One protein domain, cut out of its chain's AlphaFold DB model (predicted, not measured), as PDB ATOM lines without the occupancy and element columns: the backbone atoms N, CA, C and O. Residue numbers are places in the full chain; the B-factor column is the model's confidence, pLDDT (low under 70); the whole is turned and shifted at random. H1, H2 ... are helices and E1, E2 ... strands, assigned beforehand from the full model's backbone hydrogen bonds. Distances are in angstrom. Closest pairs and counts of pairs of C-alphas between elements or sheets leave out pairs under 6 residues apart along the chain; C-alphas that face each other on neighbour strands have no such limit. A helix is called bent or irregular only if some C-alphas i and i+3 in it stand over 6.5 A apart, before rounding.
ATOM      1  N   LEU A  30      -2.926  10.175  36.686       85.31
ATOM      2  CA  LEU A  30      -2.576   8.804  36.365       85.31
ATOM      3  C   LEU A  30      -1.186   8.491  36.918       85.31
ATOM      4  O   LEU A  30      -0.194   9.079  36.495       85.31
ATOM      5  N   TYR A  31      -1.108   7.522  37.820       87.31
ATOM      6  CA  TYR A  31       0.149   6.910  38.227       87.31
ATOM      7  C   TYR A  31       0.375   5.641  37.416       87.31
ATOM      8  O   TYR A  31      -0.490   4.761  37.383       87.31
ATOM      9  N   ARG A  32       1.542   5.526  36.787       85.81
ATOM     10  CA  ARG A  32       1.994   4.310  36.109       85.81
ATOM     11  C   ARG A  32       2.988   3.598  37.015       85.81
ATOM     12  O   ARG A  32       3.982   4.176  37.418       85.81
ATOM     13  N   VAL A  33       2.715   2.350  37.358       87.00
ATOM     14  CA  VAL A  33       3.523   1.550  38.279       87.00
ATOM     15  C   VAL A  33       4.311   0.531  37.476       87.00
ATOM     16  O   VAL A  33       3.703  -0.298  36.799       87.00
ATOM     17  N   SER A  34       5.638   0.568  37.566       88.19
ATOM     18  CA  SER A  34       6.506  -0.491  37.057       88.19
ATOM     19  C   SER A  34       7.229  -1.217  38.187       88.19
ATOM     20  O   SER A  34       7.283  -0.751  39.331       88.19
ATOM     21  N   TYR A  35       7.739  -2.408  37.881       88.62
ATOM     22  CA  TYR A  35       8.241  -3.329  38.893       88.62
ATOM     23  C   TYR A  35       9.694  -3.711  38.625       88.62
ATOM     24  O   TYR A  35      10.067  -4.071  37.511       88.62
ATOM     25  N   GLY A  36      10.502  -3.692  39.677       90.62
ATOM     26  CA  GLY A  36      11.783  -4.376  39.753       90.62
ATOM     27  C   GLY A  36      11.663  -5.619  40.616       90.62
ATOM     28  O   GLY A  36      10.919  -5.624  41.596       90.62
ATOM     29  N   TYR A  37      12.413  -6.666  40.299       91.38
ATOM     30  CA  TYR A  37      12.512  -7.839  41.148       91.38
ATOM     31  C   TYR A  37      13.951  -8.157  41.537       91.38
ATOM     32  O   TYR A  37      14.901  -7.997  40.769       91.38
ATOM     33  N   LYS A  38      14.085  -8.668  42.754       91.56
ATOM     34  CA  LYS A  38      15.281  -9.295  43.302       91.56
ATOM     35  C   LYS A  38      14.945 -10.747  43.618       91.56
ATOM     36  O   LYS A  38      13.807 -11.064  43.943       91.56
ATOM     37  N   SER A  39      15.911 -11.649  43.500       89.69
ATOM     38  CA  SER A  39      15.725 -13.043  43.901       89.69
ATOM     39  C   SER A  39      17.029 -13.630  44.423       89.69
ATOM     40  O   SER A  39      18.120 -13.202  44.044       89.69
ATOM     41  N   LYS A  40      16.947 -14.695  45.227       84.56
ATOM     42  CA  LYS A  40      18.145 -15.432  45.670       84.56
ATOM     43  C   LYS A  40      18.987 -15.955  44.502       84.56
ATOM     44  O   LYS A  40      20.210 -16.020  44.625       84.56
ATOM     45  N   LEU A  41      18.332 -16.285  43.386       82.06
ATOM     46  CA  LEU A  41      18.979 -16.766  42.169       82.06
ATOM     47  C   LEU A  41      19.780 -15.671  41.471       82.06
ATOM     48  O   LEU A  41      20.749 -15.985  40.807       82.06
ATOM     49  N   SER A  42      19.400 -14.404  41.618       77.69
ATOM     50  CA  SER A  42      20.045 -13.265  40.959       77.69
ATOM     51  C   SER A  42      20.924 -12.433  41.910       77.69
ATOM     52  O   SER A  42      21.578 -11.475  41.499       77.69
ATOM     53  N   GLY A  43      20.988 -12.821  43.190       78.06
ATOM     54  CA  GLY A  43      21.782 -12.153  44.218       78.06
ATOM     55  C   GLY A  43      21.170 -10.821  44.655       78.06
ATOM     56  O   GLY A  43      19.973 -10.730  44.906       78.06
ATOM     57  N   ASN A  44      22.011  -9.792  44.785       78.94
ATOM     58  CA  ASN A  44      21.582  -8.455  45.208       78.94
ATOM     59  C   ASN A  44      21.143  -7.547  44.055       78.94
ATOM     60  O   ASN A  44      20.601  -6.479  44.324       78.94
ATOM     61  N   LYS A  45      21.341  -7.965  42.799       82.44
ATOM     62  CA  LYS A  45      20.946  -7.166  41.636       82.44
ATOM     63  C   LYS A  45      19.426  -7.169  41.467       82.44
ATOM     64  O   LYS A  45      18.787  -8.222  41.558       82.44
ATOM     65  N   ILE A  46      18.886  -5.981  41.209       85.25
ATOM     66  CA  ILE A  46      17.482  -5.754  40.865       85.25
ATOM     67  C   ILE A  46      17.377  -5.745  39.342       85.25
ATOM     68  O   ILE A  46      18.160  -5.079  38.668       85.25
ATOM     69  N   PHE A  47      16.414  -6.488  38.813       85.31
ATOM     70  CA  PHE A  47      16.110  -6.539  37.387       85.31
ATOM     71  C   PHE A  47      14.705  -5.990  37.140       85.31
ATOM     72  O   PHE A  47      13.826  -6.227  37.969       85.31
ATOM     73  N   PRO A  48      14.452  -5.283  36.028       85.12
ATOM     74  CA  PRO A  48      13.092  -4.910  35.662       85.12
ATOM     75  C   PRO A  48      12.249  -6.169  35.424       85.12
ATOM     76  O   PRO A  48      12.738  -7.162  34.880       85.12
ATOM     77  N   VAL A  49      10.985  -6.125  35.842       83.75
ATOM     78  CA  VAL A  49       9.985  -7.133  35.484       83.75
ATOM     79  C   VAL A  49       9.432  -6.776  34.110       83.75
ATOM     80  O   VAL A  49       8.797  -5.735  33.938       83.75
ATOM     81  N   THR A  50       9.640  -7.656  33.144       79.19
ATOM     82  CA  THR A  50       9.165  -7.535  31.767       79.19
ATOM     83  C   THR A  50       8.136  -8.616  31.446       79.19
ATOM     84  O   THR A  50       8.031  -9.634  32.140       79.19
ATOM     85  N   TYR A  51       7.368  -8.431  30.372       73.50
ATOM     86  CA  TYR A  51       6.430  -9.459  29.905       73.50
ATOM     87  C   TYR A  51       7.134 -10.770  29.515       73.50
ATOM     88  O   TYR A  51       6.542 -11.846  29.618       73.50
ATOM     89  N   GLU A  52       8.420 -10.716  29.154       75.19
ATOM     90  CA  GLU A  52       9.242 -11.902  28.885       75.19
ATOM     91  C   GLU A  52       9.437 -12.790  30.119       75.19
ATOM     92  O   GLU A  52       9.611 -14.008  29.976       75.19
ATOM     93  N   ASN A  53       9.356 -12.200  31.320       81.69
ATOM     94  CA  ASN A  53       9.408 -12.947  32.569       81.69
ATOM     95  C   ASN A  53       8.155 -13.808  32.794       81.69
ATOM     96  O   ASN A  53       8.153 -14.610  33.719       81.69
ATOM     97  N   PHE A  54       7.104 -13.693  31.979       77.06
ATOM     98  CA  PHE A  54       5.896 -14.514  32.073       77.06
ATOM     99  C   PHE A  54       5.757 -15.463  30.869       77.06
ATOM    100  O   PHE A  54       6.484 -15.379  29.876       77.06
ATOM    101  N   ASN A  55       4.838 -16.425  30.979       68.75
ATOM    102  CA  ASN A  55       4.572 -17.417  29.939       68.75
ATOM    103  C   ASN A  55       4.012 -16.782  28.652       68.75
ATOM    104  O   ASN A  55       3.370 -15.735  28.689       68.75
ATOM    105  N   GLU A  56       4.200 -17.457  27.513       57.81
ATOM    106  CA  GLU A  56       3.844 -16.945  26.176       57.81
ATOM    107  C   GLU A  56       2.377 -16.519  26.026       57.81
ATOM    108  O   GLU A  56       2.092 -15.568  25.307       57.81
ATOM    109  N   GLY A  57       1.453 -17.132  26.775       53.69
ATOM    110  CA  GLY A  57       0.042 -16.724  26.798       53.69
ATOM    111  C   GLY A  57      -0.208 -15.291  27.298       53.69
ATOM    112  O   GLY A  57      -1.281 -14.754  27.054       53.69
ATOM    113  N   VAL A  58       0.767 -14.667  27.970       52.00
ATOM    114  CA  VAL A  58       0.727 -13.264  28.428       52.00
ATOM    115  C   VAL A  58       1.355 -12.310  27.399       52.00
ATOM    116  O   VAL A  58       1.090 -11.114  27.443       52.00
ATOM    117  N   ARG A  59       2.145 -12.813  26.439       54.84
ATOM    118  CA  ARG A  59       2.974 -12.017  25.505       54.84
ATOM    119  C   ARG A  59       2.202 -11.362  24.349       54.84
ATOM    120  O   ARG A  59       2.776 -11.082  23.303       54.84
ATOM    121  N   LYS A  60       0.901 -11.114  24.494       47.09
ATOM    122  CA  LYS A  60       0.104 -10.474  23.440       47.09
ATOM    123  C   LYS A  60      -0.109  -8.998  23.746       47.09
ATOM    124  O   LYS A  60      -1.070  -8.679  24.428       47.09
ATOM    125  N   THR A  61       0.765  -8.148  23.202       46.16
ATOM    126  CA  THR A  61       0.440  -6.879  22.514       46.16
ATOM    127  C   THR A  61       1.725  -6.182  22.081       46.16
ATOM    128  O   THR A  61       2.760  -6.310  22.725       46.16
ATOM    129  N   ILE A  62       1.638  -5.434  20.986       49.22
ATOM    130  CA  ILE A  62       2.695  -4.575  20.459       49.22
ATOM    131  C   ILE A  62       3.197  -3.625  21.585       49.22
ATOM    132  O   ILE A  62       2.363  -2.960  22.206       49.22
ATOM    133  N   PRO A  63       4.511  -3.561  21.915       56.72
ATOM    134  CA  PRO A  63       4.989  -2.845  23.104       56.72
ATOM    135  C   PRO A  63       4.754  -1.344  22.965       56.72
ATOM    136  O   PRO A  63       5.316  -0.728  22.068       56.72
ATOM    137  N   ILE A  64       3.926  -0.738  23.813       63.31
ATOM    138  CA  ILE A  64       3.713   0.715  23.784       63.31
ATOM    139  C   ILE A  64       5.026   1.391  24.200       63.31
ATOM    140  O   ILE A  64       5.564   1.115  25.279       63.31
ATOM    141  N   ILE A  65       5.549   2.240  23.317       67.50
ATOM    142  CA  ILE A  65       6.723   3.073  23.577       67.50
ATOM    143  C   ILE A  65       6.231   4.349  24.265       67.50
ATOM    144  O   ILE A  65       5.214   4.913  23.871       67.50
ATOM    145  N   PHE A  66       6.937   4.779  25.303       67.25
ATOM    146  CA  PHE A  66       6.678   5.977  26.094       67.25
ATOM    147  C   PHE A  66       7.914   6.883  26.123       67.25
ATOM    148  O   PHE A  66       9.026   6.393  25.916       67.25
ATOM    149  N   PRO A  67       7.765   8.188  26.421       63.94
ATOM    150  CA  PRO A  67       8.915   9.034  26.704       63.94
ATOM    151  C   PRO A  67       9.724   8.483  27.883       63.94
ATOM    152  O   PRO A  67       9.163   7.917  28.824       63.94
ATOM    153  N   GLY A  68      11.043   8.617  27.809       55.59
ATOM    154  CA  GLY A  68      12.002   8.031  28.740       55.59
ATOM    155  C   GLY A  68      12.351   6.566  28.457       55.59
ATOM    156  O   GLY A  68      13.317   6.067  29.036       55.59
ATOM    157  N   ASP A  69      11.623   5.868  27.575       66.44
ATOM    158  CA  ASP A  69      11.980   4.502  27.191       66.44
ATOM    159  C   ASP A  69      13.262   4.482  26.360       66.44
ATOM    160  O   ASP A  69      13.460   5.304  25.462       66.44
ATOM    161  N   ILE A  70      14.098   3.474  26.618       69.12
ATOM    162  CA  ILE A  70      15.256   3.178  25.780       69.12
ATOM    163  C   ILE A  70      14.795   2.288  24.627       69.12
ATOM    164  O   ILE A  70      14.354   1.147  24.819       69.12
ATOM    165  N   VAL A  71      14.925   2.801  23.414       77.19
ATOM    166  CA  VAL A  71      14.619   2.094  22.172       77.19
ATOM    167  C   VAL A  71      15.897   1.854  21.381       77.19
ATOM    168  O   VAL A  71      16.835   2.643  21.435       77.19
ATOM    169  N   ILE A  72      15.940   0.760  20.631       82.31
ATOM    170  CA  ILE A  72      16.916   0.558  19.566       82.31
ATOM    171  C   ILE A  72      16.318   1.134  18.285       82.31
ATOM    172  O   ILE A  72      15.212   0.756  17.887       82.31
ATOM    173  N   TYR A  73      17.060   2.047  17.659       83.94
ATOM    174  CA  TYR A  73      16.698   2.658  16.386       83.94
ATOM    175  C   TYR A  73      17.202   1.808  15.212       83.94
ATOM    176  O   TYR A  73      18.405   1.676  15.003       83.94
ATOM    177  N   THR A  74      16.288   1.237  14.431       84.31
ATOM    178  CA  THR A  74      16.564   0.417  13.238       84.31
ATOM    179  C   THR A  74      15.924   1.040  11.993       84.31
ATOM    180  O   THR A  74      14.886   0.568  11.518       84.31
ATOM    181  N   PRO A  75      16.505   2.126  11.450       80.75
ATOM    182  CA  PRO A  75      16.003   2.752  10.233       80.75
ATOM    183  C   PRO A  75      16.038   1.796   9.042       80.75
ATOM    184  O   PRO A  75      16.828   0.853   8.996       80.75
ATOM    185  N   GLN A  76      15.179   2.069   8.059       78.06
ATOM    186  CA  GLN A  76      15.120   1.322   6.802       78.06
ATOM    187  C   GLN A  76      16.466   1.310   6.059       78.06
ATOM    188  O   GLN A  76      16.837   0.289   5.485       78.06
ATOM    189  N   PHE A  77      17.187   2.430   6.098       79.06
ATOM    190  CA  PHE A  77      18.518   2.582   5.518       79.06
ATOM    191  C   PHE A  77      19.569   2.302   6.594       79.06
ATOM    192  O   PHE A  77      19.631   3.007   7.605       79.06
ATOM    193  N   LYS A  78      20.374   1.253   6.396       76.12
ATOM    194  CA  LYS A  78      21.402   0.816   7.361       76.12
ATOM    195  C   LYS A  78      22.597   1.769   7.418       76.12
ATOM    196  O   LYS A  78      23.409   1.679   8.331       76.12
ATOM    197  N   GLU A  79      22.686   2.675   6.453       75.12
ATOM    198  CA  GLU A  79      23.717   3.695   6.305       75.12
ATOM    199  C   GLU A  79      23.536   4.866   7.286       75.12
ATOM    200  O   GLU A  79      24.415   5.723   7.391       75.12
ATOM    201  N   ASP A  80      22.414   4.923   8.017       75.69
ATOM    202  CA  ASP A  80      22.236   5.898   9.089       75.69
ATOM    203  C   ASP A  80      23.295   5.687  10.181       75.69
ATOM    204  O   ASP A  80      23.461   4.594  10.723       75.69
ATOM    205  N   VAL A  81      23.988   6.765  10.543       77.19
ATOM    206  CA  VAL A  81      25.065   6.767  11.547       77.19
ATOM    207  C   VAL A  81      24.602   6.279  12.920       77.19
ATOM    208  O   VAL A  81      25.401   5.769  13.700       77.19
ATOM    209  N   ASN A  82      23.307   6.381  13.208       77.06
ATOM    210  CA  ASN A  82      22.707   5.911  14.445       77.06
ATOM    211  C   ASN A  82      21.983   4.556  14.289       77.06
ATOM    212  O   ASN A  82      21.204   4.169  15.165       77.06
ATOM    213  N   TYR A  83      22.237   3.806  13.208       81.50
ATOM    214  CA  TYR A  83      21.695   2.460  13.015       81.50
ATOM    215  C   TYR A  83      22.047   1.534  14.187       81.50
ATOM    216  O   TYR A  83      23.201   1.423  14.608       81.50
ATOM    217  N   ASN A  84      21.028   0.848  14.706       80.38
ATOM    218  CA  ASN A  84      21.098  -0.076  15.835       80.38
ATOM    219  C   ASN A  84      21.621   0.564  17.138       80.38
ATOM    220  O   ASN A  84      22.158  -0.126  18.008       80.38
ATOM    221  N   ARG A  85      21.486   1.890  17.286       77.94
ATOM    222  CA  ARG A  85      21.911   2.605  18.493       77.94
ATOM    223  C   ARG A  85      20.776   2.748  19.504       77.94
ATOM    224  O   ARG A  85      19.616   2.911  19.110       77.94
ATOM    225  N   PRO A  86      21.104   2.700  20.808       74.56
ATOM    226  CA  PRO A  86      20.146   2.996  21.852       74.56
ATOM    227  C   PRO A  86      19.844   4.497  21.879       74.56
ATOM    228  O   PRO A  86      20.752   5.336  21.869       74.56
ATOM    229  N   ALA A  87      18.562   4.819  21.952       74.31
ATOM    230  CA  ALA A  87      18.056   6.172  22.071       74.31
ATOM    231  C   ALA A  87      16.984   6.251  23.158       74.31
ATOM    232  O   ALA A  87      16.249   5.291  23.382       74.31
ATOM    233  N   ILE A  88      16.896   7.395  23.821       70.56
ATOM    234  CA  ILE A  88      15.833   7.738  24.758       70.56
ATOM    235  C   ILE A  88      14.730   8.423  23.962       70.56
ATOM    236  O   ILE A  88      14.991   9.361  23.211       70.56
ATOM    237  N   VAL A  89      13.490   7.978  24.127       74.88
ATOM    238  CA  VAL A  89      12.341   8.692  23.559       74.88
ATOM    239  C   VAL A  89      12.138   9.990  24.345       74.88
ATOM    240  O   VAL A  89      11.805   9.943  25.523       74.88
ATOM    241  N   LYS A  90      12.334  11.155  23.724       69.88
ATOM    242  CA  LYS A  90      12.071  12.463  24.350       69.88
ATOM    243  C   LYS A  90      10.588  12.792  24.378       69.88
ATOM    244  O   LYS A  90      10.084  13.270  25.388       69.88
ATOM    245  N   LYS A  91       9.905  12.561  23.260       69.62
ATOM    246  CA  LYS A  91       8.534  13.027  23.048       69.62
ATOM    247  C   LYS A  91       7.748  12.031  22.227       69.62
ATOM    248  O   LYS A  91       8.292  11.363  21.349       69.62
ATOM    249  N   ILE A  92       6.452  11.976  22.514       68.44
ATOM    250  CA  ILE A  92       5.478  11.251  21.714       68.44
ATOM    251  C   ILE A  92       4.391  12.215  21.270       68.44
ATOM    252  O   ILE A  92       3.704  12.814  22.093       68.44
ATOM    253  N   THR A  93       4.201  12.314  19.960       67.50
ATOM    254  CA  THR A  93       3.153  13.135  19.359       67.50
ATOM    255  C   THR A  93       2.170  12.221  18.648       67.50
ATOM    256  O   THR A  93       2.518  11.569  17.669       67.50
ATOM    257  N   SER A  94       0.926  12.158  19.120       62.12
ATOM    258  CA  SER A  94      -0.144  11.525  18.346       62.12
ATOM    259  C   SER A  94      -0.595  12.519  17.281       62.12
ATOM    260  O   SER A  94      -1.021  13.617  17.629       62.12
ATOM    261  N   GLN A  95      -0.464  12.168  15.999       55.59
ATOM    262  CA  GLN A  95      -0.773  13.078  14.895       55.59
ATOM    263  C   GLN A  95      -2.248  13.488  14.876       55.59
ATOM    264  O   GLN A  95      -2.532  14.575  14.390       55.59
ATOM    265  N   TYR A  96      -3.165  12.676  15.424       52.75
ATOM    266  CA  TYR A  96      -4.588  13.013  15.471       52.75
ATOM    267  C   TYR A  96      -5.316  12.385  16.671       52.75
ATOM    268  O   TYR A  96      -5.301  11.166  16.855       52.75
ATOM    269  N   LYS A  97      -6.043  13.199  17.451       47.09
ATOM    270  CA  LYS A  97      -7.127  12.717  18.325       47.09
ATOM    271  C   LYS A  97      -8.435  12.731  17.529       47.09
ATOM    272  O   LYS A  97      -8.757  13.733  16.907       47.09
ATOM    273  N   GLY A  98      -9.197  11.634  17.580       50.22
ATOM    274  CA  GLY A  98     -10.397  11.331  16.772       50.22
ATOM    275  C   GLY A  98     -11.237  12.496  16.211       50.22
ATOM    276  O   GLY A  98     -11.535  12.478  15.022       50.22
ATOM    277  N   ARG A  99     -11.589  13.517  17.011       47.47
ATOM    278  CA  ARG A  99     -12.384  14.669  16.532       47.47
ATOM    279  C   ARG A  99     -11.652  15.565  15.523       47.47
ATOM    280  O   ARG A  99     -12.292  16.025  14.588       47.47
ATOM    281  N   GLU A 100     -10.342  15.774  15.663       49.97
ATOM    282  CA  GLU A 100      -9.547  16.631  14.760       49.97
ATOM    283  C   GLU A 100      -9.259  15.967  13.404       49.97
ATOM    284  O   GLU A 100      -9.151  16.647  12.385       49.97
ATOM    285  N   ALA A 101      -9.154  14.632  13.371       50.78
ATOM    286  CA  ALA A 101      -9.043  13.875  12.119       50.78
ATOM    287  C   ALA A 101     -10.372  13.856  11.351       50.78
ATOM    288  O   ALA A 101     -10.375  14.046  10.136       50.78
ATOM    289  N   GLN A 102     -11.497  13.694  12.061       51.16
ATOM    290  CA  GLN A 102     -12.835  13.735  11.464       51.16
ATOM    291  C   GLN A 102     -13.172  15.118  10.898       51.16
ATOM    292  O   GLN A 102     -13.658  15.203   9.774       51.16
ATOM    293  N   SER A 103     -12.842  16.205  11.608       51.03
ATOM    294  CA  SER A 103     -13.046  17.572  11.102       51.03
ATOM    295  C   SER A 103     -12.177  17.916   9.887       51.03
ATOM    296  O   SER A 103     -12.462  18.883   9.190       51.03
ATOM    297  N   ARG A 104     -11.112  17.145   9.630       54.97
ATOM    298  CA  ARG A 104     -10.217  17.300   8.470       54.97
ATOM    299  C   ARG A 104     -10.469  16.266   7.363       54.97
ATOM    300  O   ARG A 104      -9.653  16.152   6.455       54.97
ATOM    301  N   GLY A 105     -11.560  15.496   7.446       47.31
ATOM    302  CA  GLY A 105     -11.932  14.506   6.428       47.31
ATOM    303  C   GLY A 105     -10.989  13.302   6.323       47.31
ATOM    304  O   GLY A 105     -11.016  12.594   5.320       47.31
ATOM    305  N   MET A 106     -10.140  13.054   7.328       48.25
ATOM    306  CA  MET A 106      -9.185  11.943   7.310       48.25
ATOM    307  C   MET A 106      -9.776  10.691   7.966       48.25
ATOM    308  O   MET A 106     -10.376  10.751   9.043       48.25
ATOM    309  N   THR A 107      -9.552   9.531   7.350       44.28
ATOM    310  CA  THR A 107      -9.876   8.223   7.925       44.28
ATOM    311  C   THR A 107      -9.049   7.988   9.188       44.28
ATOM    312  O   THR A 107      -7.819   7.946   9.158       44.28
ATOM    313  N   VAL A 108      -9.730   7.846  10.326       49.09
ATOM    314  CA  VAL A 108      -9.098   7.530  11.611       49.09
ATOM    315  C   VAL A 108      -8.618   6.079  11.556       49.09
ATOM    316  O   VAL A 108      -9.415   5.160  11.735       49.09
ATOM    317  N   ASP A 109      -7.328   5.861  11.285       48.22
ATOM    318  CA  ASP A 109      -6.738   4.523  11.395       48.22
ATOM    319  C   ASP A 109      -6.774   4.111  12.884       48.22
ATOM    320  O   ASP A 109      -6.228   4.831  13.731       48.22
ATOM    321  N   PRO A 110      -7.447   3.001  13.251       47.41
ATOM    322  CA  PRO A 110      -7.552   2.562  14.644       47.41
ATOM    323  C   PRO A 110      -6.197   2.159  15.245       47.41
ATOM    324  O   PRO A 110      -6.086   2.003  16.467       47.41
ATOM    325  N   ASP A 111      -5.166   1.993  14.411       50.34
ATOM    326  CA  ASP A 111      -3.827   1.626  14.841       50.34
ATOM    327  C   ASP A 111      -3.016   2.842  15.324       50.34
ATOM    328  O   ASP A 111      -2.461   3.633  14.549       50.34
ATOM    329  N   LYS A 112      -2.915   2.976  16.653       54.62
ATOM    330  CA  LYS A 112      -2.135   4.032  17.320       54.62
ATOM    331  C   LYS A 112      -0.674   4.059  16.873       54.62
ATOM    332  O   LYS A 112      -0.072   5.128  16.887       54.62
ATOM    333  N   ASP A 113      -0.092   2.938  16.455       54.50
ATOM    334  CA  ASP A 113       1.326   2.886  16.087       54.50
ATOM    335  C   ASP A 113       1.637   3.544  14.736       54.50
ATOM    336  O   ASP A 113       2.769   3.981  14.508       54.50
ATOM    337  N   LYS A 114       0.639   3.676  13.854       58.00
ATOM    338  CA  LYS A 114       0.788   4.350  12.553       58.00
ATOM    339  C   LYS A 114       0.618   5.864  12.631       58.00
ATOM    340  O   LYS A 114       1.142   6.585  11.780       58.00
ATOM    341  N   THR A 115      -0.116   6.323  13.641       59.09
ATOM    342  CA  THR A 115      -0.473   7.731  13.868       59.09
ATOM    343  C   THR A 115       0.387   8.395  14.943       59.09
ATOM    344  O   THR A 115       0.227   9.584  15.205       59.09
ATOM    345  N   THR A 116       1.308   7.660  15.570       68.50
ATOM    346  CA  THR A 116       2.178   8.174  16.634       68.50
ATOM    347  C   THR A 116       3.587   8.450  16.115       68.50
ATOM    348  O   THR A 116       4.217   7.592  15.493       68.50
ATOM    349  N   LEU A 117       4.081   9.653  16.396       79.44
ATOM    350  CA  LEU A 117       5.438  10.106  16.122       79.44
ATOM    351  C   LEU A 117       6.274  10.142  17.399       79.44
ATOM    352  O   LEU A 117       5.766  10.471  18.470       79.44
ATOM    353  N   TYR A 118       7.563   9.862  17.254       80.12
ATOM    354  CA  TYR A 118       8.533   9.773  18.334       80.12
ATOM    355  C   TYR A 118       9.717  10.699  18.054       80.12
ATOM    356  O   TYR A 118      10.311  10.643  16.974       80.12
ATOM    357  N   ASP A 119      10.093  11.492  19.051       81.25
ATOM    358  CA  ASP A 119      11.364  12.214  19.053       81.25
ATOM    359  C   ASP A 119      12.353  11.460  19.938       81.25
ATOM    360  O   ASP A 119      11.997  11.009  21.025       81.25
ATOM    361  N   LEU A 120      13.590  11.312  19.476       82.00
ATOM    362  CA  LEU A 120      14.632  10.508  20.099       82.00
ATOM    363  C   LEU A 120      15.886  11.329  20.396       82.00
ATOM    364  O   LEU A 120      16.275  12.183  19.600       82.00
ATOM    365  N   GLU A 121      16.563  10.965  21.482       79.50
ATOM    366  CA  GLU A 121      17.917  11.387  21.844       79.50
ATOM    367  C   GLU A 121      18.844  10.182  21.921       79.50
ATOM    368  O   GLU A 121      18.568   9.232  22.651       79.50
ATOM    369  N   PHE A 122      19.957  10.192  21.200       77.31
ATOM    370  CA  PHE A 122      20.892   9.071  21.236       77.31
ATOM    371  C   PHE A 122      21.781   9.145  22.476       77.31
ATOM    372  O   PHE A 122      22.396  10.172  22.743       77.31
ATOM    373  N   ILE A 123      21.883   8.029  23.210       62.00
ATOM    374  CA  ILE A 123      22.664   7.952  24.461       62.00
ATOM    375  C   ILE A 123      24.169   8.083  24.176       62.00
ATOM    376  O   ILE A 123      24.897   8.634  24.988       62.00
ATOM    377  N   ASN A 124      24.617   7.611  23.009       65.12
ATOM    378  CA  ASN A 124      25.986   7.743  22.506       65.12
ATOM    379  C   ASN A 124      25.934   8.009  20.988       65.12
ATOM    380  O   ASN A 124      25.988   7.052  20.206       65.12
ATOM    381  N   PRO A 125      25.745   9.268  20.560       68.94
ATOM    382  CA  PRO A 125      25.650   9.617  19.146       68.94
ATOM    383  C   PRO A 125      27.015   9.483  18.464       68.94
ATOM    384  O   PRO A 125      28.041   9.831  19.047       68.94
ATOM    385  N   ILE A 126      27.033   8.995  17.222       63.53
ATOM    386  CA  ILE A 126      28.266   8.929  16.425       63.53
ATOM    387  C   ILE A 126      28.447  10.246  15.665       63.53
ATOM    388  O   ILE A 126      27.477  10.845  15.192       63.53
ATOM    389  N   VAL A 127      29.701  10.684  15.537       65.31
ATOM    390  CA  VAL A 127      30.094  11.755  14.618       65.31
ATOM    391  C   VAL A 127      29.844  11.274  13.186       65.31
ATOM    392  O   VAL A 127      30.362  10.237  12.770       65.31
ATOM    393  N   GLY A 128      28.999  11.988  12.446       62.53
ATOM    394  CA  GLY A 128      28.722  11.673  11.051       62.53
ATOM    395  C   GLY A 128      29.930  11.912  10.146       62.53
ATOM    396  O   GLY A 128      30.921  12.522  10.543       62.53
ATOM    397  N   ARG A 129      29.850  11.435   8.897       61.12
ATOM    398  CA  ARG A 129      30.904  11.654   7.882       61.12
ATOM    399  C   ARG A 129      31.122  13.139   7.554       61.12
ATOM    400  O   ARG A 129      32.164  13.496   7.027       61.12
ATOM    401  N   ASP A 130      30.140  13.970   7.878       64.75
ATOM    402  CA  ASP A 130      30.109  15.429   7.789       64.75
ATOM    403  C   ASP A 130      30.735  16.135   9.010       64.75
ATOM    404  O   ASP A 130      30.714  17.359   9.087       64.75
ATOM    405  N   GLY A 131      31.257  15.392   9.995       54.09
ATOM    406  CA  GLY A 131      31.797  15.952  11.241       54.09
ATOM    407  C   GLY A 131      30.728  16.378  12.259       54.09
ATOM    408  O   GLY A 131      31.060  16.762  13.379       54.09
ATOM    409  N   GLY A 132      29.437  16.276  11.917       59.09
ATOM    410  CA  GLY A 132      28.322  16.654  12.787       59.09
ATOM    411  C   GLY A 132      27.892  15.535  13.742       59.09
ATOM    412  O   GLY A 132      27.715  14.384  13.343       59.09
ATOM    413  N   ILE A 133      27.654  15.857  15.020       62.41
ATOM    414  CA  ILE A 133      27.099  14.904  15.996       62.41
ATOM    415  C   ILE A 133      25.569  14.890  15.877       62.41
ATOM    416  O   ILE A 133      24.893  15.824  16.313       62.41
ATOM    417  N   LYS A 134      24.991  13.804  15.350       67.81
ATOM    418  CA  LYS A 134      23.527  13.644  15.262       67.81
ATOM    419  C   LYS A 134      22.952  13.149  16.590       67.81
ATOM    420  O   LYS A 134      22.702  11.957  16.765       67.81
ATOM    421  N   LYS A 135      22.762  14.082  17.530       68.88
ATOM    422  CA  LYS A 135      22.260  13.815  18.894       68.88
ATOM    423  C   LYS A 135      20.765  13.496  18.946       68.88
ATOM    424  O   LYS A 135      20.347  12.721  19.801       68.88
ATOM    425  N   GLU A 136      19.976  14.047  18.025       79.81
ATOM    426  CA  GLU A 136      18.514  13.944  18.047       79.81
ATOM    427  C   GLU A 136      17.923  13.524  16.696       79.81
ATOM    428  O   GLU A 136      18.464  13.824  15.628       79.81
ATOM    429  N   ARG A 137      16.766  12.860  16.740       81.25
ATOM    430  CA  ARG A 137      15.904  12.594  15.578       81.25
ATOM    431  C   ARG A 137      14.458  12.884  15.960       81.25
ATOM    432  O   ARG A 137      13.995  12.370  16.967       81.25
ATOM    433  N   LYS A 138      13.743  13.667  15.155       83.19
ATOM    434  CA  LYS A 138      12.352  14.067  15.425       83.19
ATOM    435  C   LYS A 138      11.378  13.426  14.441       83.19
ATOM    436  O   LYS A 138      11.773  13.069  13.332       83.19
ATOM    437  N   ASN A 139      10.112  13.326  14.836       78.56
ATOM    438  CA  ASN A 139       8.995  12.864  14.012       78.56
ATOM    439  C   ASN A 139       9.182  11.458  13.408       78.56
ATOM    440  O   ASN A 139       8.761  11.189  12.280       78.56
ATOM    441  N   LEU A 140       9.821  10.548  14.142       81.31
ATOM    442  CA  LEU A 140      10.008   9.170  13.695       81.31
ATOM    443  C   LEU A 140       8.730   8.360  13.885       81.31
ATOM    444  O   LEU A 140       8.036   8.511  14.883       81.31
ATOM    445  N   LYS A 141       8.437   7.457  12.950       80.56
ATOM    446  CA  LYS A 141       7.373   6.468  13.127       80.56
ATOM    447  C   LYS A 141       7.940   5.229  13.801       80.56
ATOM    448  O   LYS A 141       9.132   4.940  13.734       80.56
ATOM    449  N   ARG A 142       7.062   4.458  14.435       75.25
ATOM    450  CA  ARG A 142       7.439   3.155  14.987       75.25
ATOM    451  C   ARG A 142       7.812   2.150  13.899       75.25
ATOM    452  O   ARG A 142       8.676   1.303  14.117       75.25
ATOM    453  N   LEU A 143       7.129   2.220  12.761       77.94
ATOM    454  CA  LEU A 143       7.330   1.348  11.612       77.94
ATOM    455  C   LEU A 143       7.964   2.146  10.470       77.94
ATOM    456  O   LEU A 143       7.566   3.278  10.195       77.94
ATOM    457  N   ASN A 144       8.918   1.524   9.785       76.19
ATOM    458  CA  ASN A 144       9.448   1.999   8.514       76.19
ATOM    459  C   ASN A 144       8.348   1.953   7.434       76.19
ATOM    460  O   ASN A 144       7.336   1.263   7.583       76.19
ATOM    461  N   LYS A 145       8.562   2.628   6.295       74.88
ATOM    462  CA  LYS A 145       7.593   2.652   5.176       74.88
ATOM    463  C   LYS A 145       7.264   1.255   4.628       74.88
ATOM    464  O   LYS A 145       6.173   1.041   4.121       74.88
ATOM    465  N   ASN A 146       8.192   0.309   4.764       73.75
ATOM    466  CA  ASN A 146       8.042  -1.091   4.357       73.75
ATOM    467  C   ASN A 146       7.378  -1.995   5.422       73.75
ATOM    468  O   ASN A 146       7.359  -3.211   5.254       73.75
ATOM    469  N   GLY A 147       6.903  -1.439   6.542       63.06
ATOM    470  CA  GLY A 147       6.281  -2.191   7.637       63.06
ATOM    471  C   GLY A 147       7.256  -2.851   8.621       63.06
ATOM    472  O   GLY A 147       6.815  -3.416   9.619       63.06
ATOM    473  N   SER A 148       8.575  -2.764   8.400       74.19
ATOM    474  CA  SER A 148       9.566  -3.244   9.376       74.19
ATOM    475  C   SER A 148       9.631  -2.340  10.613       74.19
ATOM    476  O   SER A 148       9.370  -1.140  10.534       74.19
ATOM    477  N   VAL A 149       9.988  -2.900  11.772       74.44
ATOM    478  CA  VAL A 149      10.060  -2.144  13.032       74.44
ATOM    479  C   VAL A 149      11.255  -1.189  13.008       74.44
ATOM    480  O   VAL A 149      12.407  -1.616  12.931       74.44
ATOM    481  N   GLN A 150      10.969   0.110  13.092       80.81
ATOM    482  CA  GLN A 150      11.967   1.175  13.168       80.81
ATOM    483  C   GLN A 150      12.405   1.455  14.608       80.81
ATOM    484  O   GLN A 150      13.558   1.811  14.839       80.81
ATOM    485  N   LEU A 151      11.497   1.288  15.574       78.88
ATOM    486  CA  LEU A 151      11.753   1.524  16.994       78.88
ATOM    487  C   LEU A 151      11.439   0.272  17.801       78.88
ATOM    488  O   LEU A 151      10.278  -0.118  17.945       78.88
ATOM    489  N   THR A 152      12.481  -0.346  18.350       76.00
ATOM    490  CA  THR A 152      12.341  -1.540  19.185       76.00
ATOM    491  C   THR A 152      12.586  -1.174  20.639       76.00
ATOM    492  O   THR A 152      13.709  -0.848  21.016       76.00
ATOM    493  N   LYS A 153      11.550  -1.231  21.481       72.94
ATOM    494  CA  LYS A 153      11.703  -1.030  22.928       72.94
ATOM    495  C   LYS A 153      12.629  -2.106  23.497       72.94
ATOM    496  O   LYS A 153      12.387  -3.292  23.307       72.94
ATOM    497  N   THR A 154      13.691  -1.692  24.186       61.91
ATOM    498  CA  THR A 154      14.699  -2.624  24.729       61.91
ATOM    499  C   THR A 154      14.223  -3.373  25.970       61.91
ATOM    500  O   THR A 154      14.768  -4.421  26.304       61.91
ATOM    501  N   GLN A 155      13.211  -2.846  26.661       62.56
ATOM    502  CA  GLN A 155      12.644  -3.443  27.866       62.56
ATOM    503  C   GLN A 155      11.129  -3.310  27.821       62.56
ATOM    504  O   GLN A 155      10.610  -2.221  28.024       62.56
ATOM    505  N   ASP A 156      10.406  -4.400  27.574       68.44
ATOM    506  CA  ASP A 156       8.943  -4.396  27.651       68.44
ATOM    507  C   ASP A 156       8.496  -4.582  29.108       68.44
ATOM    508  O   ASP A 156       8.085  -5.668  29.530       68.44
ATOM    509  N   GLU A 157       8.723  -3.541  29.918       72.62
ATOM    510  CA  GLU A 157       8.359  -3.521  31.333       72.62
ATOM    511  C   GLU A 157       6.860  -3.762  31.521       72.62
ATOM    512  O   GLU A 157       6.003  -3.268  30.784       72.62
ATOM    513  N   VAL A 158       6.538  -4.490  32.580       73.94
ATOM    514  CA  VAL A 158       5.158  -4.656  33.006       73.94
ATOM    515  C   VAL A 158       4.691  -3.401  33.728       73.94
ATOM    516  O   VAL A 158       5.273  -3.008  34.741       73.94
ATOM    517  N   TYR A 159       3.584  -2.831  33.251       75.00
ATOM    518  CA  TYR A 159       2.967  -1.653  33.850       75.00
ATOM    519  C   TYR A 159       1.620  -1.960  34.489       75.00
ATOM    520  O   TYR A 159       0.837  -2.778  34.012       75.00
ATOM    521  N   SER A 160       1.329  -1.256  35.572       78.06
ATOM    522  CA  SER A 160       0.003  -1.129  36.172       78.06
ATOM    523  C   SER A 160      -0.362   0.345  36.310       78.06
ATOM    524  O   SER A 160       0.499   1.207  36.176       78.06
ATOM    525  N   TYR A 161      -1.631   0.652  36.566       81.69
ATOM    526  CA  TYR A 161      -2.130   2.024  36.582       81.69
ATOM    527  C   TYR A 161      -3.015   2.271  37.802       81.69
ATOM    528  O   TYR A 161      -3.912   1.470  38.082       81.69
ATOM    529  N   ILE A 162      -2.775   3.385  38.497       83.88
ATOM    530  CA  ILE A 162      -3.564   3.866  39.640       83.88
ATOM    531  C   ILE A 162      -4.064   5.273  39.313       83.88
ATOM    532  O   ILE A 162      -3.286   6.118  38.886       83.88
ATOM    533  N   CYS A 163      -5.345   5.544  39.555       85.06
ATOM    534  CA  CYS A 163      -5.861   6.912  39.568       85.06
ATOM    535  C   CYS A 163      -5.952   7.394  41.015       85.06
ATOM    536  O   CYS A 163      -6.737   6.857  41.803       85.06
ATOM    537  N   ALA A 164      -5.168   8.407  41.364       87.12
ATOM    538  CA  ALA A 164      -5.156   8.992  42.701       87.12
ATOM    539  C   ALA A 164      -4.960  10.510  42.626       87.12
ATOM    540  O   ALA A 164      -4.804  11.074  41.544       87.12
ATOM    541  N   GLU A 165      -5.033  11.173  43.775       89.75
ATOM    542  CA  GLU A 165      -4.733  12.601  43.882       89.75
ATOM    543  C   GLU A 165      -3.297  12.890  43.440       89.75
ATOM    544  O   GLU A 165      -2.403  12.047  43.555       89.75
ATOM    545  N   SER A 166      -3.106  14.083  42.891       88.44
ATOM    546  CA  SER A 166      -1.820  14.544  42.384       88.44
ATOM    547  C   SER A 166      -0.763  14.634  43.493       88.44
ATOM    548  O   SER A 166      -1.102  15.011  44.616       88.44
ATOM    549  N   PRO A 167       0.522  14.344  43.199       88.25
ATOM    550  CA  PRO A 167       1.605  14.578  44.156       88.25
ATOM    551  C   PRO A 167       1.861  16.071  44.399       88.25
ATOM    552  O   PRO A 167       2.577  16.422  45.325       88.25
ATOM    553  N   VAL A 168       1.305  16.933  43.549       89.06
ATOM    554  CA  VAL A 168       1.408  18.393  43.611       89.06
ATOM    555  C   VAL A 168       0.013  19.015  43.578       89.06
ATOM    556  O   VAL A 168      -0.892  18.405  42.999       89.06
ATOM    557  N   PRO A 169      -0.199  20.222  44.127       88.19
ATOM    558  CA  PRO A 169      -1.492  20.892  44.047       88.19
ATOM    559  C   PRO A 169      -2.022  20.931  42.609       88.19
ATOM    560  O   PRO A 169      -1.352  21.420  41.699       88.19
ATOM    561  N   TYR A 170      -3.238  20.415  42.399       86.12
ATOM    562  CA  TYR A 170      -3.825  20.288  41.059       86.12
ATOM    563  C   TYR A 170      -3.911  21.637  40.329       86.12
ATOM    564  O   TYR A 170      -3.699  21.701  39.123       86.12
ATOM    565  N   MET A 171      -4.109  22.732  41.071       87.12
ATOM    566  CA  MET A 171      -4.110  24.092  40.525       87.12
ATOM    567  C   MET A 171      -2.802  24.477  39.825       87.12
ATOM    568  O   MET A 171      -2.847  25.233  38.858       87.12
ATOM    569  N   LEU A 172      -1.647  23.961  40.262       90.81
ATOM    570  CA  LEU A 172      -0.372  24.214  39.581       90.81
ATOM    571  C   LEU A 172      -0.311  23.484  38.234       90.81
ATOM    572  O   LEU A 172       0.095  24.074  37.237       90.81
ATOM    573  N   ILE A 173      -0.794  22.237  38.184       88.75
ATOM    574  CA  ILE A 173      -0.922  21.471  36.933       88.75
ATOM    575  C   ILE A 173      -1.895  22.167  35.981       88.75
ATOM    576  O   ILE A 173      -1.607  22.306  34.794       88.75
ATOM    577  N   HIS A 174      -3.040  22.619  36.499       86.88
ATOM    578  CA  HIS A 174      -4.040  23.329  35.713       86.88
ATOM    579  C   HIS A 174      -3.461  24.617  35.118       86.88
ATOM    580  O   HIS A 174      -3.516  24.787  33.906       86.88
ATOM    581  N   LYS A 175      -2.835  25.480  35.935       90.06
ATOM    582  CA  LYS A 175      -2.185  26.719  35.467       90.06
ATOM    583  C   LYS A 175      -1.145  26.454  34.379       90.06
ATOM    584  O   LYS A 175      -1.155  27.141  33.362       90.06
ATOM    585  N   TYR A 176      -0.295  25.444  34.568       90.81
ATOM    586  CA  TYR A 176       0.681  25.032  33.559       90.81
ATOM    587  C   TYR A 176       0.004  24.607  32.249       90.81
ATOM    588  O   TYR A 176       0.354  25.114  31.187       90.81
ATOM    589  N   ASN A 177      -1.005  23.735  32.311       87.31
ATOM    590  CA  ASN A 177      -1.721  23.281  31.118       87.31
ATOM    591  C   ASN A 177      -2.453  24.428  30.405       87.31
ATOM    592  O   ASN A 177      -2.446  24.472  29.177       87.31
ATOM    593  N   THR A 178      -3.066  25.355  31.147       87.62
ATOM    594  CA  THR A 178      -3.725  26.540  30.580       87.62
ATOM    595  C   THR A 178      -2.719  27.441  29.871       87.62
ATOM    596  O   THR A 178      -2.947  27.786  28.718       87.62
ATOM    597  N   ALA A 179      -1.592  27.769  30.511       87.81
ATOM    598  CA  ALA A 179      -0.561  28.618  29.911       87.81
ATOM    599  C   ALA A 179       0.084  27.964  28.677       87.81
ATOM    600  O   ALA A 179       0.326  28.627  27.673       87.81
ATOM    601  N   ARG A 180       0.311  26.646  28.724       86.50
ATOM    602  CA  ARG A 180       0.890  25.874  27.614       86.50
ATOM    603  C   ARG A 180      -0.018  25.823  26.389       86.50
ATOM    604  O   ARG A 180       0.472  25.807  25.268       86.50
ATOM    605  N   ASN A 181      -1.328  25.739  26.610       84.19
ATOM    606  CA  ASN A 181      -2.314  25.596  25.541       84.19
ATOM    607  C   ASN A 181      -2.971  26.943  25.163       84.19
ATOM    608  O   ASN A 181      -3.937  26.941  24.401       84.19
ATOM    609  N   ALA A 182      -2.492  28.068  25.706       85.38
ATOM    610  CA  ALA A 182      -2.972  29.399  25.347       85.38
ATOM    611  C   ALA A 182      -2.648  29.713  23.878       85.38
ATOM    612  O   ALA A 182      -1.608  29.298  23.366       85.38
ATOM    613  N   ASN A 183      -3.535  30.440  23.199       81.06
ATOM    614  CA  ASN A 183      -3.307  30.886  21.827       81.06
ATOM    615  C   ASN A 183      -3.615  32.393  21.694       81.06
ATOM    616  O   ASN A 183      -4.788  32.756  21.792       81.06
ATOM    617  N   PRO A 184      -2.605  33.258  21.472       83.56
ATOM    618  CA  PRO A 184      -1.175  32.937  21.411       83.56
ATOM    619  C   PRO A 184      -0.615  32.490  22.774       83.56
ATOM    620  O   PRO A 184      -1.180  32.794  23.824       83.56
ATOM    621  N   ILE A 185       0.504  31.762  22.761       86.25
ATOM    622  CA  ILE A 185       1.190  31.344  23.992       86.25
ATOM    623  C   ILE A 185       1.855  32.571  24.628       86.25
ATOM    624  O   ILE A 185       2.770  33.154  24.046       86.25
ATOM    625  N   ASP A 186       1.448  32.925  25.849       90.44
ATOM    626  CA  ASP A 186       2.170  33.891  26.681       90.44
ATOM    627  C   ASP A 186       3.389  33.202  27.317       90.44
ATOM    628  O   ASP A 186       3.279  32.398  28.249       90.44
ATOM    629  N   THR A 187       4.575  33.525  26.799       89.88
ATOM    630  CA  THR A 187       5.855  32.950  27.233       89.88
ATOM    631  C   THR A 187       6.198  33.290  28.683       89.88
ATOM    632  O   THR A 187       6.807  32.472  29.377       89.88
ATOM    633  N   THR A 188       5.776  34.456  29.178       91.19
ATOM    634  CA  THR A 188       6.032  34.883  30.558       91.19
ATOM    635  C   THR A 188       5.130  34.122  31.520       91.19
ATOM    636  O   THR A 188       5.601  33.608  32.539       91.19
ATOM    637  N   ALA A 189       3.842  33.995  31.187       89.75
ATOM    638  CA  ALA A 189       2.904  33.194  31.966       89.75
ATOM    639  C   ALA A 189       3.302  31.711  31.989       89.75
ATOM    640  O   ALA A 189       3.270  31.087  33.053       89.75
ATOM    641  N   LEU A 190       3.735  31.162  30.848       89.38
ATOM    642  CA  LEU A 190       4.209  29.782  30.754       89.38
ATOM    643  C   LEU A 190       5.444  29.553  31.628       89.38
ATOM    644  O   LEU A 190       5.441  28.617  32.423       89.38
ATOM    645  N   ARG A 191       6.454  30.430  31.558       89.00
ATOM    646  CA  ARG A 191       7.670  30.306  32.375       89.00
ATOM    647  C   ARG A 191       7.367  30.365  33.873       89.00
ATOM    648  O   ARG A 191       7.831  29.513  34.619       89.00
ATOM    649  N   ARG A 192       6.518  31.302  34.316       90.38
ATOM    650  CA  ARG A 192       6.082  31.378  35.726       90.38
ATOM    651  C   ARG A 192       5.350  30.110  36.172       90.38
ATOM    652  O   ARG A 192       5.538  29.656  37.299       90.38
ATOM    653  N   ALA A 193       4.507  29.545  35.307       90.81
ATOM    654  CA  ALA A 193       3.796  28.305  35.602       90.81
ATOM    655  C   ALA A 193       4.740  27.090  35.642       90.81
ATOM    656  O   ALA A 193       4.586  26.234  36.513       90.81
ATOM    657  N   GLU A 194       5.726  27.029  34.741       90.31
ATOM    658  CA  GLU A 194       6.791  26.023  34.748       90.31
ATOM    659  C   GLU A 194       7.631  26.109  36.024       90.31
ATOM    660  O   GLU A 194       7.812  25.094  36.693       90.31
ATOM    661  N   ASP A 195       8.073  27.304  36.416       89.38
ATOM    662  CA  ASP A 195       8.879  27.498  37.621       89.38
ATOM    663  C   ASP A 195       8.113  27.081  38.886       89.38
ATOM    664  O   ASP A 195       8.634  26.345  39.729       89.38
ATOM    665  N   ALA A 196       6.840  27.477  38.997       90.81
ATOM    666  CA  ALA A 196       5.993  27.118  40.133       90.81
ATOM    667  C   ALA A 196       5.723  25.605  40.223       90.81
ATOM    668  O   ALA A 196       5.638  25.049  41.323       90.81
ATOM    669  N   LEU A 197       5.568  24.926  39.081       91.81
ATOM    670  CA  LEU A 197       5.256  23.501  39.037       91.81
ATOM    671  C   LEU A 197       6.509  22.627  39.158       91.81
ATOM    672  O   LEU A 197       6.516  21.693  39.958       91.81
ATOM    673  N   TRP A 198       7.564  22.897  38.395       92.38
ATOM    674  CA  TRP A 198       8.711  21.997  38.280       92.38
ATOM    675  C   TRP A 198       9.767  22.259  39.355       92.38
ATOM    676  O   TRP A 198      10.146  21.320  40.057       92.38
ATOM    677  N   ASN A 199      10.191  23.510  39.559       88.44
ATOM    678  CA  ASN A 199      11.381  23.814  40.370       88.44
ATOM    679  C   ASN A 199      11.223  23.429  41.846       88.44
ATOM    680  O   ASN A 199      12.171  22.966  42.479       88.44
ATOM    681  N   HIS A 200      10.017  23.568  42.396       85.88
ATOM    682  CA  HIS A 200       9.753  23.245  43.800       85.88
ATOM    683  C   HIS A 200       9.331  21.793  44.033       85.88
ATOM    684  O   HIS A 200       9.512  21.269  45.137       85.88
ATOM    685  N   ASN A 201       8.788  21.126  43.010       92.75
ATOM    686  CA  ASN A 201       8.123  19.839  43.195       92.75
ATOM    687  C   ASN A 201       8.842  18.651  42.553       92.75
ATOM    688  O   ASN A 201       8.546  17.507  42.907       92.75
ATOM    689  N   PHE A 202       9.783  18.889  41.640       93.88
ATOM    690  CA  PHE A 202      10.484  17.845  40.899       93.88
ATOM    691  C   PHE A 202      11.982  17.856  41.178       93.88
ATOM    692  O   PHE A 202      12.589  18.874  41.499       93.88
ATOM    693  N   ARG A 203      12.601  16.686  41.022       92.88
ATOM    694  CA  ARG A 203      14.036  16.606  40.787       92.88
ATOM    695  C   ARG A 203      14.295  17.056  39.354       92.88
ATOM    696  O   ARG A 203      13.679  16.515  38.437       92.88
ATOM    697  N   LEU A 204      15.210  18.000  39.182       90.19
ATOM    698  CA  LEU A 204      15.633  18.488  37.873       90.19
ATOM    699  C   LEU A 204      16.983  17.876  37.468       90.19
ATOM    700  O   LEU A 204      17.738  17.421  38.336       90.19
ATOM    701  N   ASN A 205      17.266  17.847  36.167       83.88
ATOM    702  CA  ASN A 205      18.614  17.604  35.642       83.88
ATOM    703  C   ASN A 205      19.422  18.905  35.523       83.88
ATOM    704  O   ASN A 205      18.932  19.986  35.850       83.88
ATOM    705  N   ASP A 206      20.641  18.790  34.999       82.88
ATOM    706  CA  ASP A 206      21.572  19.911  34.812       82.88
ATOM    707  C   ASP A 206      21.035  20.987  33.846       82.88
ATOM    708  O   ASP A 206      21.433  22.144  33.924       82.88
ATOM    709  N   ASN A 207      20.064  20.637  32.992       81.88
ATOM    710  CA  ASN A 207      19.374  21.552  32.073       81.88
ATOM    711  C   ASN A 207      18.044  22.086  32.645       81.88
ATOM    712  O   ASN A 207      17.171  22.518  31.885       81.88
ATOM    713  N   LEU A 208      17.845  21.986  33.965       81.38
ATOM    714  CA  LEU A 208      16.623  22.374  34.679       81.38
ATOM    715  C   LEU A 208      15.342  21.688  34.167       81.38
ATOM    716  O   LEU A 208      14.234  22.165  34.399       81.38
ATOM    717  N   GLN A 209      15.462  20.547  33.485       82.88
ATOM    718  CA  GLN A 209      14.302  19.781  33.034       82.88
ATOM    719  C   GLN A 209      13.826  18.826  34.133       82.88
ATOM    720  O   GLN A 209      14.658  18.177  34.781       82.88
ATOM    721  N   PRO A 210      12.503  18.690  34.339       87.38
ATOM    722  CA  PRO A 210      11.960  17.782  35.336       87.38
ATOM    723  C   PRO A 210      12.276  16.324  34.990       87.38
ATOM    724  O   PRO A 210      12.158  15.895  33.843       87.38
ATOM    725  N   LEU A 211      12.650  15.552  36.010       85.56
ATOM    726  CA  LEU A 211      12.905  14.113  35.918       85.56
ATOM    727  C   LEU A 211      11.785  13.319  36.585       85.56
ATOM    728  O   LEU A 211      11.161  12.468  35.963       85.56
ATOM    729  N   TYR A 212      11.515  13.586  37.859       89.69
ATOM    730  CA  TYR A 212      10.466  12.916  38.628       89.69
ATOM    731  C   TYR A 212      10.096  13.744  39.867       89.69
ATOM    732  O   TYR A 212      10.925  14.534  40.329       89.69
ATOM    733  N   PRO A 213       8.886  13.590  40.430       92.12
ATOM    734  CA  PRO A 213       8.485  14.340  41.615       92.12
ATOM    735  C   PRO A 213       9.331  13.987  42.840       92.12
ATOM    736  O   PRO A 213       9.804  12.862  43.002       92.12
ATOM    737  N   LEU A 214       9.477  14.938  43.756       91.75
ATOM    738  CA  LEU A 214      10.135  14.695  45.034       91.75
ATOM    739  C   LEU A 214       9.194  13.918  45.970       91.75
ATOM    740  O   LEU A 214       8.035  14.278  46.144       91.75
ATOM    741  N   MET A 215       9.684  12.888  46.669       90.38
ATOM    742  CA  MET A 215       8.836  12.130  47.612       90.38
ATOM    743  C   MET A 215       8.260  12.991  48.749       90.38
ATOM    744  O   MET A 215       7.203  12.664  49.287       90.38
ATOM    745  N   ARG A 216       8.930  14.097  49.100       89.94
ATOM    746  CA  ARG A 216       8.489  15.028  50.150       89.94
ATOM    747  C   ARG A 216       7.238  15.831  49.790       89.94
ATOM    748  O   ARG A 216       6.527  16.224  50.701       89.94
ATOM    749  N   VAL A 217       6.970  16.072  48.500       89.31
ATOM    750  CA  VAL A 217       5.784  16.851  48.092       89.31
ATOM    751  C   VAL A 217       4.505  16.022  48.102       89.31
ATOM    752  O   VAL A 217       3.416  16.573  48.202       89.31
ATOM    753  N   LEU A 218       4.627  14.693  48.071       90.31
ATOM    754  CA  LEU A 218       3.486  13.793  48.098       90.31
ATOM    755  C   LEU A 218       2.803  13.825  49.486       90.31
ATOM    756  O   LEU A 218       3.455  13.474  50.476       90.31
ATOM    757  N   PRO A 219       1.504  14.175  49.585       91.06
ATOM    758  CA  PRO A 219       0.805  14.206  50.869       91.06
ATOM    759  C   PRO A 219       0.660  12.809  51.486       91.06
ATOM    760  O   PRO A 219       0.479  11.819  50.772       91.06
ATOM    761  N   ASP A 220       0.669  12.710  52.816       90.12
ATOM    762  CA  ASP A 220       0.657  11.414  53.517       90.12
ATOM    763  C   ASP A 220      -0.633  10.610  53.306       90.12
ATOM    764  O   ASP A 220      -0.597   9.377  53.226       90.12
ATOM    765  N   ALA A 221      -1.767  11.292  53.117       88.31
ATOM    766  CA  ALA A 221      -3.021  10.656  52.715       88.31
ATOM    767  C   ALA A 221      -2.876   9.939  51.358       88.31
ATOM    768  O   ALA A 221      -3.270   8.776  51.207       88.31
TER     769      ALA A 221
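Overview. This is residues 30 to 221 of the 591 residues of an uncharacterized protein of Chloroflexi bacterium (UniProt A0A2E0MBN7). A strongly twisted sheet of five strands, E5, E4, E3, E2 and E6, makes one lobe; a second, smaller lobe holds the helical hairpin of H3 and H4 and the small strand hairpin of E8 and E9. The long two-stranded ribbon of E1 and E7 joins the lobes along one side, and E7 leads from the sheet lobe to the helices. The printed part has 192 residues with four named helices and nine named strands, in the order E1 E2 E3 H1 H2 E4 E5 E6 E7 H3 H4 E8 E9; the three sheets are antiparallel. The class is mixed, helices and strands, with 88 residues, under half, in named elements. The whole is only just loose, close to compact, with a radius of gyration of the C-alphas of 19.8 A and spans of 54 by 46 by 42 A.

Along the chain. E1, residues 30 to 39, begins at C-alpha 30 (-2.576, 8.804, 36.365) and is 29.5 A long. E2 is residues 70 to 73. E3, residues 85 to 94, is 23.8 A long and bends by 65 degrees at residue 90. H1 is residues 98 to 102 and H2 residues 112 to 115. E4, residues 116 to 122, is 19.3 A long; E5, residues 136 to 141, is 14.3 A. E6 is residues 151 to 153. E7, residues 159 to 164, is 16.1 A long. H3, residues 170 to 180, is 15.3 A long. H4, residues 187 to 201, is 20.8 A long and only just irregular: C-alphas 197 and 200 are 6.6 A apart. E8 is residues 202 to 204; E9, residues 210 to 213, ends at C-alpha 213 (8.485, 14.340, 41.615).

Arrangement. E1 and E7 are antiparallel at 135 degrees, with N 31 and O 162 at 2.8 A. In the large sheet E5 and E6 are edge strands. E2 and E3 form a hairpin, with N 71 and O 87 at 2.8 A. E4 is antiparallel to E3, with N 93 and O 117 at 2.8 A. E4 and E5 form a hairpin, with N 118 and O 140 at 2.8 A. E2 and E6 have N 72 and O 152 at 2.8 A. H2 only grazes this sheet with its residues 112 to 115; H1 is not on it. H3 and H4 touch and form a helical hairpin, opposite ways at a shallow tilt of 32 degrees, only just short of steep; their closest C-alphas, of Tyr 176 and Ala 193, are 5.0 A apart. The closest C-alphas of H4 and E9, of Asn 201 and Pro 213, are 5.7 A apart. The hairpin of E8 and E9 has N 203 and O 212 at 2.8 A. H3 and H4 are apart from the five strands of the large sheet. Every O i to N i+4 pair is within hydrogen-bond range in H1 and H3, and 9 of 11 in H4; H2 is too short for such a pair.

Size, cuts and confidence. The C-alphas farthest apart, of Lys 40 and Gly 105, are 57.8 A apart. The printed part has no cut. The links E1 to E2, E2 to E3 and E4 to E5 are long. The mean pLDDT of the printed part is 75.8; 60 residues are under 70: residues 55 to 70, 90 to 116, 123 to 135, 147 and 154 to 156.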